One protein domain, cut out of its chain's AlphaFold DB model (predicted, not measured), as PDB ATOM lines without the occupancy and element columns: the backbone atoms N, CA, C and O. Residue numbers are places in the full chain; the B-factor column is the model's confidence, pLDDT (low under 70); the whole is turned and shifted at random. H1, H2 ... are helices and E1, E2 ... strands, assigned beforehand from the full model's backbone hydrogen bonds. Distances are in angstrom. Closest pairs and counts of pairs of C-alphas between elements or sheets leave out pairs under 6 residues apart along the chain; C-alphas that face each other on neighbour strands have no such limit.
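What this domain is: This is residues 298 to 395 of the 744 residues of the protein "Hypothetical protein" of Symbiodinium pilosum (UniProt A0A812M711). A loose helical body, made of H1, H2 and H5, lies at one end of this long domain, and a narrow ladder of two strands, E1 and E2, leads from it to an arm that holds the small helices H3 and H4. The chain goes out along E1 into the arm and comes back through residues 360 to 372 into E2, with the first part of H1 packed beside E2. The printed part has 98 residues, with five named helices and two named strands in the order H1, H2, E1, H3, H4, E2, H5; the sheet E1 - E2 is antiparallel. The class is mostly helix. The whole is loose, with a radius of gyration of the C-alphas of 17.8 A, and spans 56 by 25 by 24 A.

Where its parts are: H1, residues 298 to 313, begins at C-alpha 298 (184.451, 158.776, 165.238) and is 22.2 A long. H2 is residues 327 to 333, 9.7 A. E1 is residues 340 to 343, 9.8 A. H3 is residues 345 to 348, 4.9 A, and H4 is residues 350 to 359, 14.1 A, ending at C-alpha 359 (193.153, 176.997, 188.997). E2 is residues 373 to 376, 10.4 A. H5, residues 383 to 390, is 10.3 A long and ends at C-alpha 390 (177.726, 149.125, 151.519).

How they stand to each other: H1 touches H2 with residues 299 to 304 alone, about perpendicular at 81 degrees; their closest C-alphas, of Ala 300 and Ala 333, are 5.1 A apart. H1 and H5 only just touch, with 3 pairs of C-alphas within 8 A, the closest being Ile 303 and Met 389 at 6.9 A. H2 and H5 are close but not clearly touching, with the C-alphas of Leu 332 and Met 389 7.8 A apart. The closest C-alphas of H1 and E2, of Leu 299 and Gln 375, are 5.7 A apart. E1 and E2 are antiparallel neighbours at 152 degrees, with N 341 and O 375 at 2.9 A and N 343 and O 373 at 2.8 A, within hydrogen-bond range. H3 and H4 meet only through their link, and H4 is apart from H1, H2, H5 and E1. In H1, H2, H4 and H5 every O i to N i+4 pair is within hydrogen-bond range; H3 is too short for such a pair.

The domain as a whole: In outline the domain is a rod, and its two farthest C-alphas, of Gly 315 and His 361, are 56.4 A apart. The printed part has no cut. The links H1 to H2 and H4 to E2 are long, with 13 residues each. Mean pLDDT of the printed part is 84.7; 18 residues are under 70, among them residues 348 to 350 and 362 to 371.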
ATOM      1  N   THR A 298     185.742 158.077 165.360       88.19
ATOM      2  CA  THR A 298     184.451 158.776 165.238       88.19
ATOM      3  C   THR A 298     183.813 158.574 163.867       88.19
ATOM      4  O   THR A 298     182.613 158.317 163.792       88.19
ATOM      5  N   LEU A 299     184.618 158.607 162.801       91.44
ATOM      6  CA  LEU A 299     184.189 158.301 161.438       91.44
ATOM      7  C   LEU A 299     183.849 156.815 161.283       91.44
ATOM      8  O   LEU A 299     182.848 156.496 160.653       91.44
ATOM      9  N   ALA A 300     184.606 155.912 161.913       90.94
ATOM     10  CA  ALA A 300     184.296 154.481 161.927       90.94
ATOM     11  C   ALA A 300     182.926 154.186 162.572       90.94
ATOM     12  O   ALA A 300     182.140 153.408 162.029       90.94
ATOM     13  N   VAL A 301     182.596 154.852 163.685       89.50
ATOM     14  CA  VAL A 301     181.261 154.759 164.304       89.50
ATOM     15  C   VAL A 301     180.188 155.388 163.409       89.50
ATOM     16  O   VAL A 301     179.124 154.796 163.245       89.50
ATOM     17  N   ASP A 302     180.459 156.527 162.762       91.44
ATOM     18  CA  ASP A 302     179.515 157.149 161.821       91.44
ATOM     19  C   ASP A 302     179.229 156.263 160.590       91.44
ATOM     20  O   ASP A 302     178.070 156.160 160.186       91.44
ATOM     21  N   ILE A 303     180.229 155.566 160.031       93.50
ATOM     22  CA  ILE A 303     180.047 154.570 158.954       93.50
ATOM     23  C   ILE A 303     179.070 153.480 159.410       93.50
ATOM     24  O   ILE A 303     178.091 153.186 158.723       93.50
ATOM     25  N   VAL A 304     179.306 152.906 160.590       91.75
ATOM     26  CA  VAL A 304     178.495 151.819 161.163       91.75
ATOM     27  C   VAL A 304     177.071 152.284 161.467       91.75
ATOM     28  O   VAL A 304     176.116 151.594 161.116       91.75
ATOM     29  N   ARG A 305     176.912 153.486 162.030       91.31
ATOM     30  CA  ARG A 305     175.624 154.147 162.291       91.31
ATOM     31  C   ARG A 305     174.827 154.369 161.005       91.31
ATOM     32  O   ARG A 305     173.651 154.016 160.929       91.31
ATOM     33  N   LEU A 306     175.460 154.918 159.968       93.50
ATOM     34  CA  LEU A 306     174.830 155.155 158.665       93.50
ATOM     35  C   LEU A 306     174.450 153.846 157.960       93.50
ATOM     36  O   LEU A 306     173.371 153.762 157.371       93.50
ATOM     37  N   LEU A 307     175.289 152.813 158.059       93.75
ATOM     38  CA  LEU A 307     175.007 151.493 157.497       93.75
ATOM     39  C   LEU A 307     173.884 150.763 158.239       93.75
ATOM     40  O   LEU A 307     173.020 150.197 157.571       93.75
ATOM     41  N   LYS A 308     173.829 150.837 159.577       91.31
ATOM     42  CA  LYS A 308     172.731 150.274 160.380       91.31
ATOM     43  C   LYS A 308     171.399 150.945 160.048       91.31
ATOM     44  O   LYS A 308     170.425 150.256 159.760       91.31
ATOM     45  N   ASN A 309     171.380 152.278 159.976       91.44
ATOM     46  CA  ASN A 309     170.201 153.043 159.560       91.44
ATOM     47  C   ASN A 309     169.755 152.688 158.125       91.44
ATOM     48  O   ASN A 309     168.564 152.542 157.869       91.44
ATOM     49  N   SER A 310     170.694 152.518 157.187       92.94
ATOM     50  CA  SER A 310     170.406 152.154 155.787       92.94
ATOM     51  C   SER A 310     169.910 150.704 155.633       92.94
ATOM     52  O   SER A 310     169.017 150.434 154.832       92.94
ATOM     53  N   HIS A 311     170.441 149.774 156.431       90.81
ATOM     54  CA  HIS A 311     169.965 148.388 156.544       90.81
ATOM     55  C   HIS A 311     168.529 148.345 157.096       90.81
ATOM     56  O   HIS A 311     167.641 147.805 156.437       90.81
ATOM     57  N   GLN A 312     168.253 149.031 158.209       90.44
ATOM     58  CA  GLN A 312     166.898 149.144 158.765       90.44
ATOM     59  C   GLN A 312     165.913 149.803 157.783       90.44
ATOM     60  O   GLN A 312     164.804 149.306 157.597       90.44
ATOM     61  N   ALA A 313     166.322 150.874 157.092       91.19
ATOM     62  CA  ALA A 313     165.487 151.582 156.117       91.19
ATOM     63  C   ALA A 313     165.136 150.754 154.862       91.19
ATOM     64  O   ALA A 313     164.184 151.092 154.162       91.19
ATOM     65  N   ARG A 314     165.867 149.665 154.581       90.31
ATOM     66  CA  ARG A 314     165.523 148.687 153.530       90.31
ATOM     67  C   ARG A 314     164.509 147.632 153.982       90.31
ATOM     68  O   ARG A 314     164.030 146.871 153.153       90.31
ATOM     69  N   GLY A 315     164.153 147.598 155.269       90.88
ATOM     70  CA  GLY A 315     163.290 146.564 155.844       90.88
ATOM     71  C   GLY A 315     164.033 145.274 156.209       90.88
ATOM     72  O   GLY A 315     163.397 144.242 156.418       90.88
ATOM     73  N   CYS A 316     165.365 145.320 156.296       88.75
ATOM     74  CA  CYS A 316     166.192 144.163 156.612       88.75
ATOM     75  C   CYS A 316     165.931 143.644 158.033       88.75
ATOM     76  O   CYS A 316     166.156 144.342 159.019       88.75
ATOM     77  N   THR A 317     165.502 142.384 158.140       86.94
ATOM     78  CA  THR A 317     165.201 141.712 159.418       86.94
ATOM     79  C   THR A 317     166.366 140.896 159.985       86.94
ATOM     80  O   THR A 317     166.262 140.360 161.087       86.94
ATOM     81  N   SER A 318     167.479 140.781 159.252       87.31
ATOM     82  CA  SER A 318     168.698 140.121 159.726       87.31
ATOM     83  C   SER A 318     169.402 140.940 160.813       87.31
ATOM     84  O   SER A 318     169.335 142.168 160.822       87.31
ATOM     85  N   GLN A 319     170.127 140.279 161.718       86.69
ATOM     86  CA  GLN A 319     170.961 140.982 162.693       86.69
ATOM     87  C   GLN A 319     172.080 141.750 161.971       86.69
ATOM     88  O   GLN A 319     172.766 141.205 161.103       86.69
ATOM     89  N   PHE A 320     172.268 143.022 162.326       87.50
ATOM     90  CA  PHE A 320     173.320 143.861 161.759       87.50
ATOM     91  C   PHE A 320     174.646 143.606 162.495       87.50
ATOM     92  O   PHE A 320     174.794 143.987 163.655       87.50
ATOM     93  N   LEU A 321     175.593 142.942 161.824       87.19
ATOM     94  CA  LEU A 321     176.841 142.423 162.407       87.19
ATOM     95  C   LEU A 321     178.092 143.170 161.903       87.19
ATOM     96  O   LEU A 321     179.048 142.555 161.436       87.19
ATOM     97  N   LEU A 322     178.088 144.505 161.985       88.38
ATOM     98  CA  LEU A 322     179.250 145.345 161.666       88.38
ATOM     99  C   LEU A 322     179.593 146.257 162.854       88.38
ATOM    100  O   LEU A 322     178.705 146.861 163.449       88.38
ATOM    101  N   SER A 323     180.884 146.355 163.176       87.31
ATOM    102  CA  SER A 323     181.433 147.104 164.319       87.31
ATOM    103  C   SER A 323     182.431 148.161 163.849       87.31
ATOM    104  O   SER A 323     183.161 147.932 162.887       87.31
ATOM    105  N   ALA A 324     182.547 149.278 164.572       86.56
ATOM    106  CA  ALA A 324     183.556 150.308 164.315       86.56
ATOM    107  C   ALA A 324     184.992 149.844 164.631       86.56
ATOM    108  O   ALA A 324     185.949 150.514 164.257       86.56
ATOM    109  N   SER A 325     185.152 148.689 165.289       85.12
ATOM    110  CA  SER A 325     186.440 148.001 165.456       85.12
ATOM    111  C   SER A 325     186.807 147.069 164.291       85.12
ATOM    112  O   SER A 325     187.880 146.470 164.318       85.12
ATOM    113  N   ASN A 326     185.944 146.912 163.279       88.75
ATOM    114  CA  ASN A 326     186.250 146.105 162.098       88.75
ATOM    115  C   ASN A 326     187.392 146.771 161.285       88.75
ATOM    116  O   ASN A 326     187.294 147.966 160.989       88.75
ATOM    117  N   PRO A 327     188.450 146.030 160.889       91.44
ATOM    118  CA  PRO A 327     189.577 146.588 160.141       91.44
ATOM    119  C   PRO A 327     189.197 147.294 158.835       91.44
ATOM    120  O   PRO A 327     189.769 148.333 158.539       91.44
ATOM    121  N   GLU A 328     188.215 146.793 158.082       94.44
ATOM    122  CA  GLU A 328     187.764 147.388 156.815       94.44
ATOM    123  C   GLU A 328     186.978 148.694 157.043       94.44
ATOM    124  O   GLU A 328     187.086 149.641 156.261       94.44
ATOM    125  N   VAL A 329     186.233 148.786 158.156       93.12
ATOM    126  CA  VAL A 329     185.567 150.029 158.587       93.12
ATOM    127  C   VAL A 329     186.608 151.077 158.978       93.12
ATOM    128  O   VAL A 329     186.491 152.230 158.570       93.12
ATOM    129  N   LEU A 330     187.643 150.682 159.726       91.44
ATOM    130  CA  LEU A 330     188.762 151.560 160.079       91.44
ATOM    131  C   LEU A 330     189.576 151.960 158.837       91.44
ATOM    132  O   LEU A 330     189.963 153.119 158.710       91.44
ATOM    133  N   GLU A 331     189.794 151.053 157.885       94.06
ATOM    134  CA  GLU A 331     190.464 151.357 156.615       94.06
ATOM    135  C   GLU A 331     189.655 152.366 155.783       94.06
ATOM    136  O   GLU A 331     190.235 153.266 155.180       94.06
ATOM    137  N   LEU A 332     188.318 152.270 155.772       95.31
ATOM    138  CA  LEU A 332     187.462 153.263 155.118       95.31
ATOM    139  C   LEU A 332     187.413 154.596 155.883       95.31
ATOM    140  O   LEU A 332     187.452 155.649 155.253       95.31
ATOM    141  N   ALA A 333     187.379 154.570 157.216       93.25
ATOM    142  CA  ALA A 333     187.395 155.767 158.060       93.25
ATOM    143  C   ALA A 333     188.690 156.590 157.919       93.25
ATOM    144  O   ALA A 333     188.668 157.802 158.116       93.25
ATOM    145  N   ASN A 334     189.802 155.943 157.555       92.06
ATOM    146  CA  ASN A 334     191.090 156.585 157.280       92.06
ATOM    147  C   ASN A 334     191.277 157.014 155.807       92.06
ATOM    148  O   ASN A 334     192.342 157.517 155.455       92.06
ATOM    149  N   LYS A 335     190.276 156.834 154.933       92.62
ATOM    150  CA  LYS A 335     190.318 157.293 153.533       92.62
ATOM    151  C   LYS A 335     189.549 158.599 153.363       92.62
ATOM    152  O   LYS A 335     188.361 158.671 153.671       92.62
ATOM    153  N   GLU A 336     190.177 159.577 152.713       93.31
ATOM    154  CA  GLU A 336     189.593 160.878 152.321       93.31
ATOM    155  C   GLU A 336     188.540 160.774 151.184       93.31
ATOM    156  O   GLU A 336     188.404 161.652 150.339       93.31
ATOM    157  N   ILE A 337     187.794 159.665 151.134       96.00
ATOM    158  CA  ILE A 337     186.720 159.389 150.165       96.00
ATOM    159  C   ILE A 337     185.366 159.871 150.700       96.00
ATOM    160  O   ILE A 337     184.475 160.214 149.924       96.00
ATOM    161  N   LEU A 338     185.178 159.864 152.022       96.75
ATOM    162  CA  LEU A 338     183.906 160.227 152.639       96.75
ATOM    163  C   LEU A 338     183.852 161.741 152.921       96.75
ATOM    164  O   LEU A 338     184.827 162.311 153.407       96.75
ATOM    165  N   PRO A 339     182.721 162.415 152.644       96.69
ATOM    166  CA  PRO A 339     182.587 163.851 152.835       96.69
ATOM    167  C   PRO A 339     182.438 164.136 154.328       96.69
ATOM    168  O   PRO A 339     181.387 163.867 154.914       96.69
ATOM    169  N   VAL A 340     183.484 164.676 154.946       94.88
ATOM    170  CA  VAL A 340     183.510 164.950 156.386       94.88
ATOM    171  C   VAL A 340     183.294 166.426 156.714       94.88
ATOM    172  O   VAL A 340     183.703 167.317 155.971       94.88
ATOM    173  N   THR A 341     182.660 166.679 157.856       92.19
ATOM    174  CA  THR A 341     182.715 167.965 158.558       92.19
ATOM    175  C   THR A 341     183.528 167.742 159.826       92.19
ATOM    176  O   THR A 341     183.165 166.877 160.623       92.19
ATOM    177  N   CYS A 342     184.596 168.512 160.025       88.75
ATOM    178  CA  CYS A 342     185.417 168.439 161.232       88.75
ATOM    179  C   CYS A 342     185.179 169.664 162.124       88.75
ATOM    180  O   CYS A 342     185.066 170.787 161.633       88.75
ATOM    181  N   MET A 343     185.069 169.435 163.432       85.06
ATOM    182  CA  MET A 343     184.796 170.439 164.457       85.06
ATOM    183  C   MET A 343     185.878 170.407 165.533       85.06
ATOM    184  O   MET A 343     186.287 169.345 166.000       85.06
ATOM    185  N   ASP A 344     186.308 171.585 165.966       80.88
ATOM    186  CA  ASP A 344     187.254 171.735 167.064       80.88
ATOM    187  C   ASP A 344     186.493 171.761 168.405       80.88
ATOM    188  O   ASP A 344     185.985 172.800 168.837       80.88
ATOM    189  N   ILE A 345     186.388 170.595 169.056       71.69
ATOM    190  CA  ILE A 345     185.793 170.470 170.403       71.69
ATOM    191  C   ILE A 345     186.642 171.225 171.442       71.69
ATOM    192  O   ILE A 345     186.115 171.678 172.458       71.69
ATOM    193  N   GLY A 346     187.935 171.418 171.169       70.44
ATOM    194  CA  GLY A 346     188.821 172.243 171.979       70.44
ATOM    195  C   GLY A 346     188.326 173.681 172.087       70.44
ATOM    196  O   GLY A 346     188.234 174.196 173.195       70.44
ATOM    197  N   ASN A 347     187.922 174.294 170.972       72.50
ATOM    198  CA  ASN A 347     187.354 175.648 170.963       72.50
ATOM    199  C   ASN A 347     185.954 175.724 171.593       72.50
ATOM    200  O   ASN A 347     185.625 176.737 172.206       72.50
ATOM    201  N   LEU A 348     185.131 174.674 171.473       65.94
ATOM    202  CA  LEU A 348     183.799 174.637 172.097       65.94
ATOM    203  C   LEU A 348     183.857 174.677 173.632       65.94
ATOM    204  O   LEU A 348     182.917 175.159 174.259       65.94
ATOM    205  N   LEU A 349     184.934 174.158 174.234       65.94
ATOM    206  CA  LEU A 349     185.087 173.999 175.688       65.94
ATOM    207  C   LEU A 349     186.466 174.475 176.185       65.94
ATOM    208  O   LEU A 349     187.023 173.958 177.164       65.94
ATOM    209  N   ALA A 350     187.002 175.493 175.506       69.00
ATOM    210  CA  ALA A 350     188.269 176.133 175.836       69.00
ATOM    211  C   ALA A 350     188.214 176.770 177.230       69.00
ATOM    212  O   ALA A 350     189.102 176.521 178.038       69.00
ATOM    213  N   ASP A 351     187.147 177.513 177.538       73.25
ATOM    214  CA  ASP A 351     187.012 178.288 178.777       73.25
ATOM    215  C   ASP A 351     186.979 177.415 180.041       73.25
ATOM    216  O   ASP A 351     187.543 177.786 181.070       73.25
ATOM    217  N   ASP A 352     186.343 176.241 179.990       68.94
ATOM    218  CA  ASP A 352     186.306 175.302 181.121       68.94
ATOM    219  C   ASP A 352     187.644 174.569 181.281       68.94
ATOM    220  O   ASP A 352     188.141 174.408 182.398       68.94
ATOM    221  N   SER A 353     188.273 174.193 180.163       67.56
ATOM    222  CA  SER A 353     189.604 173.578 180.162       67.56
ATOM    223  C   SER A 353     190.667 174.551 180.687       67.56
ATOM    224  O   SER A 353     191.451 174.202 181.568       67.56
ATOM    225  N   ALA A 354     190.676 175.791 180.192       73.88
ATOM    226  CA  ALA A 354     191.613 176.839 180.581       73.88
ATOM    227  C   ALA A 354     191.444 177.233 182.052       73.88
ATOM    228  O   ALA A 354     192.435 177.269 182.780       73.88
ATOM    229  N   ARG A 355     190.199 177.423 182.523       72.62
ATOM    230  CA  ARG A 355     189.922 177.668 183.948       72.62
ATOM    231  C   ARG A 355     190.386 176.513 184.831       72.62
ATOM    232  O   ARG A 355     190.842 176.771 185.940       72.62
ATOM    233  N   TRP A 356     190.315 175.258 184.380       66.06
ATOM    234  CA  TRP A 356     190.903 174.145 185.133       66.06
ATOM    235  C   TRP A 356     192.427 174.300 185.260       66.06
ATOM    236  O   TRP A 356     192.949 174.282 186.374       66.06
ATOM    237  N   PHE A 357     193.130 174.515 184.142       71.50
ATOM    238  CA  PHE A 357     194.594 174.648 184.117       71.50
ATOM    239  C   PHE A 357     195.094 175.837 184.953       71.50
ATOM    240  O   PHE A 357     196.031 175.688 185.736       71.50
ATOM    241  N   GLU A 358     194.420 176.985 184.861       76.44
ATOM    242  CA  GLU A 358     194.695 178.184 185.659       76.44
ATOM    243  C   GLU A 358     194.549 177.921 187.169       76.44
ATOM    244  O   GLU A 358     195.480 178.180 187.939       76.44
ATOM    245  N   ASN A 359     193.420 177.334 187.592       66.31
ATOM    246  CA  ASN A 359     193.153 176.997 188.997       66.31
ATOM    247  C   ASN A 359     194.097 175.914 189.550       66.31
ATOM    248  O   ASN A 359     194.375 175.906 190.748       66.31
ATOM    249  N   ALA A 360     194.588 175.009 188.701       62.62
ATOM    250  CA  ALA A 360     195.570 173.988 189.066       62.62
ATOM    251  C   ALA A 360     197.031 174.479 188.988       62.62
ATOM    252  O   ALA A 360     197.935 173.735 189.361       62.62
ATOM    253  N   HIS A 361     197.263 175.708 188.508       70.25
ATOM    254  CA  HIS A 361     198.584 176.295 188.244       70.25
ATOM    255  C   HIS A 361     199.449 175.460 187.278       70.25
ATOM    256  O   HIS A 361     200.663 175.338 187.441       70.25
ATOM    257  N   LEU A 362     198.812 174.894 186.250       66.31
ATOM    258  CA  LEU A 362     199.436 174.055 185.229       66.31
ATOM    259  C   LEU A 362     199.338 174.702 183.847       66.31
ATOM    260  O   LEU A 362     198.342 175.336 183.507       66.31
ATOM    261  N   THR A 363     200.353 174.499 183.011       69.06
ATOM    262  CA  THR A 363     200.292 174.881 181.594       69.06
ATOM    263  C   THR A 363     199.422 173.878 180.824       69.06
ATOM    264  O   THR A 363     199.651 172.676 180.967       69.06
ATOM    265  N   PRO A 364     198.466 174.314 179.983       67.06
ATOM    266  CA  PRO A 364     197.763 173.411 179.075       67.06
ATOM    267  C   PRO A 364     198.741 172.679 178.133       67.06
ATOM    268  O   PRO A 364     199.673 173.315 177.632       67.06
ATOM    269  N   PRO A 365     198.547 171.379 177.837       66.25
ATOM    270  CA  PRO A 365     199.327 170.689 176.818       66.25
ATOM    271  C   PRO A 365     199.078 171.332 175.450       66.25
ATOM    272  O   PRO A 365     197.934 171.571 175.058       66.25
ATOM    273  N   THR A 366     200.153 171.594 174.709       63.56
ATOM    274  CA  THR A 366     200.104 172.164 173.357       63.56
ATOM    275  C   THR A 366     199.651 171.113 172.345       63.56
ATOM    276  O   THR A 366     200.464 170.548 171.613       63.56
ATOM    277  N   TYR A 367     198.348 170.830 172.320       61.12
ATOM    278  CA  TYR A 367     197.760 169.892 171.370       61.12
ATOM    279  C   TYR A 367     197.819 170.407 169.928       61.12
ATOM    280  O   TYR A 367     197.603 171.587 169.644       61.12
ATOM    281  N   HIS A 368     198.093 169.487 169.004       54.66
ATOM    282  CA  HIS A 368     198.048 169.735 167.566       54.66
ATOM    283  C   HIS A 368     196.599 169.787 167.049       54.66
ATOM    284  O   HIS A 368     195.661 169.389 167.740       54.66
ATOM    285  N   LYS A 369     196.421 170.251 165.803       53.34
ATOM    286  CA  LYS A 369     195.108 170.391 165.132       53.34
ATOM    287  C   LYS A 369     194.345 169.069 164.969       53.34
ATOM    288  O   LYS A 369     193.157 169.080 164.664       53.34
ATOM    289  N   ASP A 370     195.021 167.952 165.201       57.53
ATOM    290  CA  ASP A 370     194.510 166.583 165.108       57.53
ATOM    291  C   ASP A 370     193.514 166.242 166.242       57.53
ATOM    292  O   ASP A 370     192.912 165.173 166.246       57.53
ATOM    293  N   SER A 371     193.299 167.164 167.191       63.38
ATOM    294  CA  SER A 371     192.209 167.131 168.178       63.38
ATOM    295  C   SER A 371     190.820 167.439 167.591       63.38
ATOM    296  O   SER A 371     189.824 167.406 168.321       63.38
ATOM    297  N   GLN A 372     190.723 167.730 166.287       77.94
ATOM    298  CA  GLN A 372     189.448 167.891 165.591       77.94
ATOM    299  C   GLN A 372     188.647 166.585 165.532       77.94
ATOM    300  O   GLN A 372     189.132 165.523 165.149       77.94
ATOM    301  N   PHE A 373     187.359 166.696 165.842       80.38
ATOM    302  CA  PHE A 373     186.376 165.634 165.693       80.38
ATOM    303  C   PHE A 373     185.727 165.719 164.314       80.38
ATOM    304  O   PHE A 373     185.044 166.697 164.012       80.38
ATOM    305  N   CYS A 374     185.887 164.681 163.496       87.06
ATOM    306  CA  CYS A 374     185.227 164.581 162.197       87.06
ATOM    307  C   CYS A 374     183.973 163.690 162.251       87.06
ATOM    308  O   CYS A 374     183.993 162.602 162.838       87.06
ATOM    309  N   GLN A 375     182.908 164.159 161.591       90.62
ATOM    310  CA  GLN A 375     181.662 163.439 161.296       90.62
ATOM    311  C   GLN A 375     181.463 163.288 159.794       90.62
ATOM    312  O   GLN A 375     181.901 164.139 159.019       90.62
ATOM    313  N   ILE A 376     180.702 162.278 159.379       94.31
ATOM    314  CA  ILE A 376     180.268 162.154 157.986       94.31
ATOM    315  C   ILE A 376     179.109 163.119 157.725       94.31
ATOM    316  O   ILE A 376     178.026 163.015 158.306       94.31
ATOM    317  N   LYS A 377     179.303 164.039 156.776       95.38
ATOM    318  CA  LYS A 377     178.281 164.972 156.302       95.38
ATOM    319  C   LYS A 377     177.256 164.221 155.451       95.38
ATOM    320  O   LYS A 377     177.316 164.237 154.225       95.38
ATOM    321  N   GLN A 378     176.290 163.577 156.107       93.81
ATOM    322  CA  GLN A 378     175.300 162.688 155.480       93.81
ATOM    323  C   GLN A 378     174.575 163.316 154.270       93.81
ATOM    324  O   GLN A 378     174.332 162.633 153.280       93.81
ATOM    325  N   GLN A 379     174.292 164.624 154.311       95.31
ATOM    326  CA  GLN A 379     173.661 165.377 153.213       95.31
ATOM    327  C   GLN A 379     174.532 165.514 151.947       95.31
ATOM    328  O   GLN A 379     174.016 165.867 150.893       95.31
ATOM    329  N   ALA A 380     175.841 165.259 152.039       97.00
ATOM    330  CA  ALA A 380     176.797 165.319 150.931       97.00
ATOM    331  C   ALA A 380     177.206 163.922 150.407       97.00
ATOM    332  O   ALA A 380     178.106 163.809 149.574       97.00
ATOM    333  N   LEU A 381     176.580 162.844 150.895       97.31
ATOM    334  CA  LEU A 381     176.866 161.483 150.440       97.31
ATOM    335  C   LEU A 381     176.310 161.233 149.032       97.31
ATOM    336  O   LEU A 381     175.100 161.226 148.815       97.31
ATOM    337  N   THR A 382     177.210 160.970 148.087       97.25
ATOM    338  CA  THR A 382     176.892 160.537 146.723       97.25
ATOM    339  C   THR A 382     176.521 159.045 146.694       97.25
ATOM    340  O   THR A 382     176.830 158.309 147.643       97.25
ATOM    341  N   PRO A 383     175.906 158.545 145.603       97.00
ATOM    342  CA  PRO A 383     175.722 157.108 145.389       97.00
ATOM    343  C   PRO A 383     177.036 156.316 145.471       97.00
ATOM    344  O   PRO A 383     177.040 155.182 145.939       97.00
ATOM    345  N   GLU A 384     178.154 156.918 145.068       97.50
ATOM    346  CA  GLU A 384     179.505 156.358 145.143       97.50
ATOM    347  C   GLU A 384     179.940 156.142 146.597       97.50
ATOM    348  O   GLU A 384     180.399 155.052 146.938       97.50
ATOM    349  N   HIS A 385     179.734 157.129 147.477       97.19
ATOM    350  CA  HIS A 385     180.073 157.008 148.901       97.19
ATOM    351  C   HIS A 385     179.226 155.912 149.571       97.19
ATOM    352  O   HIS A 385     179.754 155.070 150.299       97.19
ATOM    353  N   TRP A 386     177.925 155.853 149.260       96.50
ATOM    354  CA  TRP A 386     177.049 154.768 149.715       96.50
ATOM    355  C   TRP A 386     177.460 153.398 149.163       96.50
ATOM    356  O   TRP A 386     177.399 152.419 149.901       96.50
ATOM    357  N   ARG A 387     177.910 153.308 147.905       95.56
ATOM    358  CA  ARG A 387     178.394 152.059 147.289       95.56
ATOM    359  C   ARG A 387     179.631 151.518 148.007       95.56
ATOM    360  O   ARG A 387     179.687 150.322 148.272       95.56
ATOM    361  N   VAL A 388     180.585 152.388 148.346       96.75
ATOM    362  CA  VAL A 388     181.800 152.000 149.085       96.75
ATOM    363  C   VAL A 388     181.462 151.578 150.516       96.75
ATOM    364  O   VAL A 388     181.916 150.523 150.945       96.75
ATOM    365  N   MET A 389     180.614 152.324 151.235       96.19
ATOM    366  CA  MET A 389     180.183 151.913 152.578       96.19
ATOM    367  C   MET A 389     179.413 150.582 152.550       96.19
ATOM    368  O   MET A 389     179.663 149.717 153.381       96.19
ATOM    369  N   HIS A 390     178.506 150.368 151.589       95.56
ATOM    370  CA  HIS A 390     177.726 149.125 151.519       95.56
ATOM    371  C   HIS A 390     178.535 147.882 151.138       95.56
ATOM    372  O   HIS A 390     178.061 146.779 151.398       95.56
ATOM    373  N   ALA A 391     179.748 148.028 150.598       94.88
ATOM    374  CA  ALA A 391     180.654 146.895 150.405       94.88
ATOM    375  C   ALA A 391     181.098 146.255 151.739       94.88
ATOM    376  O   ALA A 391     181.415 145.070 151.756       94.88
ATOM    377  N   LEU A 392     181.055 147.009 152.848       93.94
ATOM    378  CA  LEU A 392     181.351 146.537 154.212       93.94
ATOM    379  C   LEU A 392     180.200 145.728 154.839       93.94
ATOM    380  O   LEU A 392     180.350 145.158 155.918       93.94
ATOM    381  N   THR A 393     179.024 145.711 154.206       91.69
ATOM    382  CA  THR A 393     177.853 144.960 154.674       91.69
ATOM    383  C   THR A 393     177.601 143.763 153.776       91.69
ATOM    384  O   THR A 393     177.575 143.900 152.552       91.69
ATOM    385  N   SER A 394     177.324 142.600 154.371       84.19
ATOM    386  CA  SER A 394     176.692 141.507 153.634       84.19
ATOM    387  C   SER A 394     175.408 142.016 152.973       84.19
ATOM    388  O   SER A 394     174.671 142.819 153.553       84.19
ATOM    389  N   ALA A 395     175.156 141.576 151.737       77.88
ATOM    390  CA  ALA A 395     173.935 141.936 151.032       77.88
ATOM    391  C   ALA A 395     172.720 141.583 151.900       77.88
ATOM    392  O   ALA A 395     172.683 140.525 152.535       77.88
TER     393      ALA A 395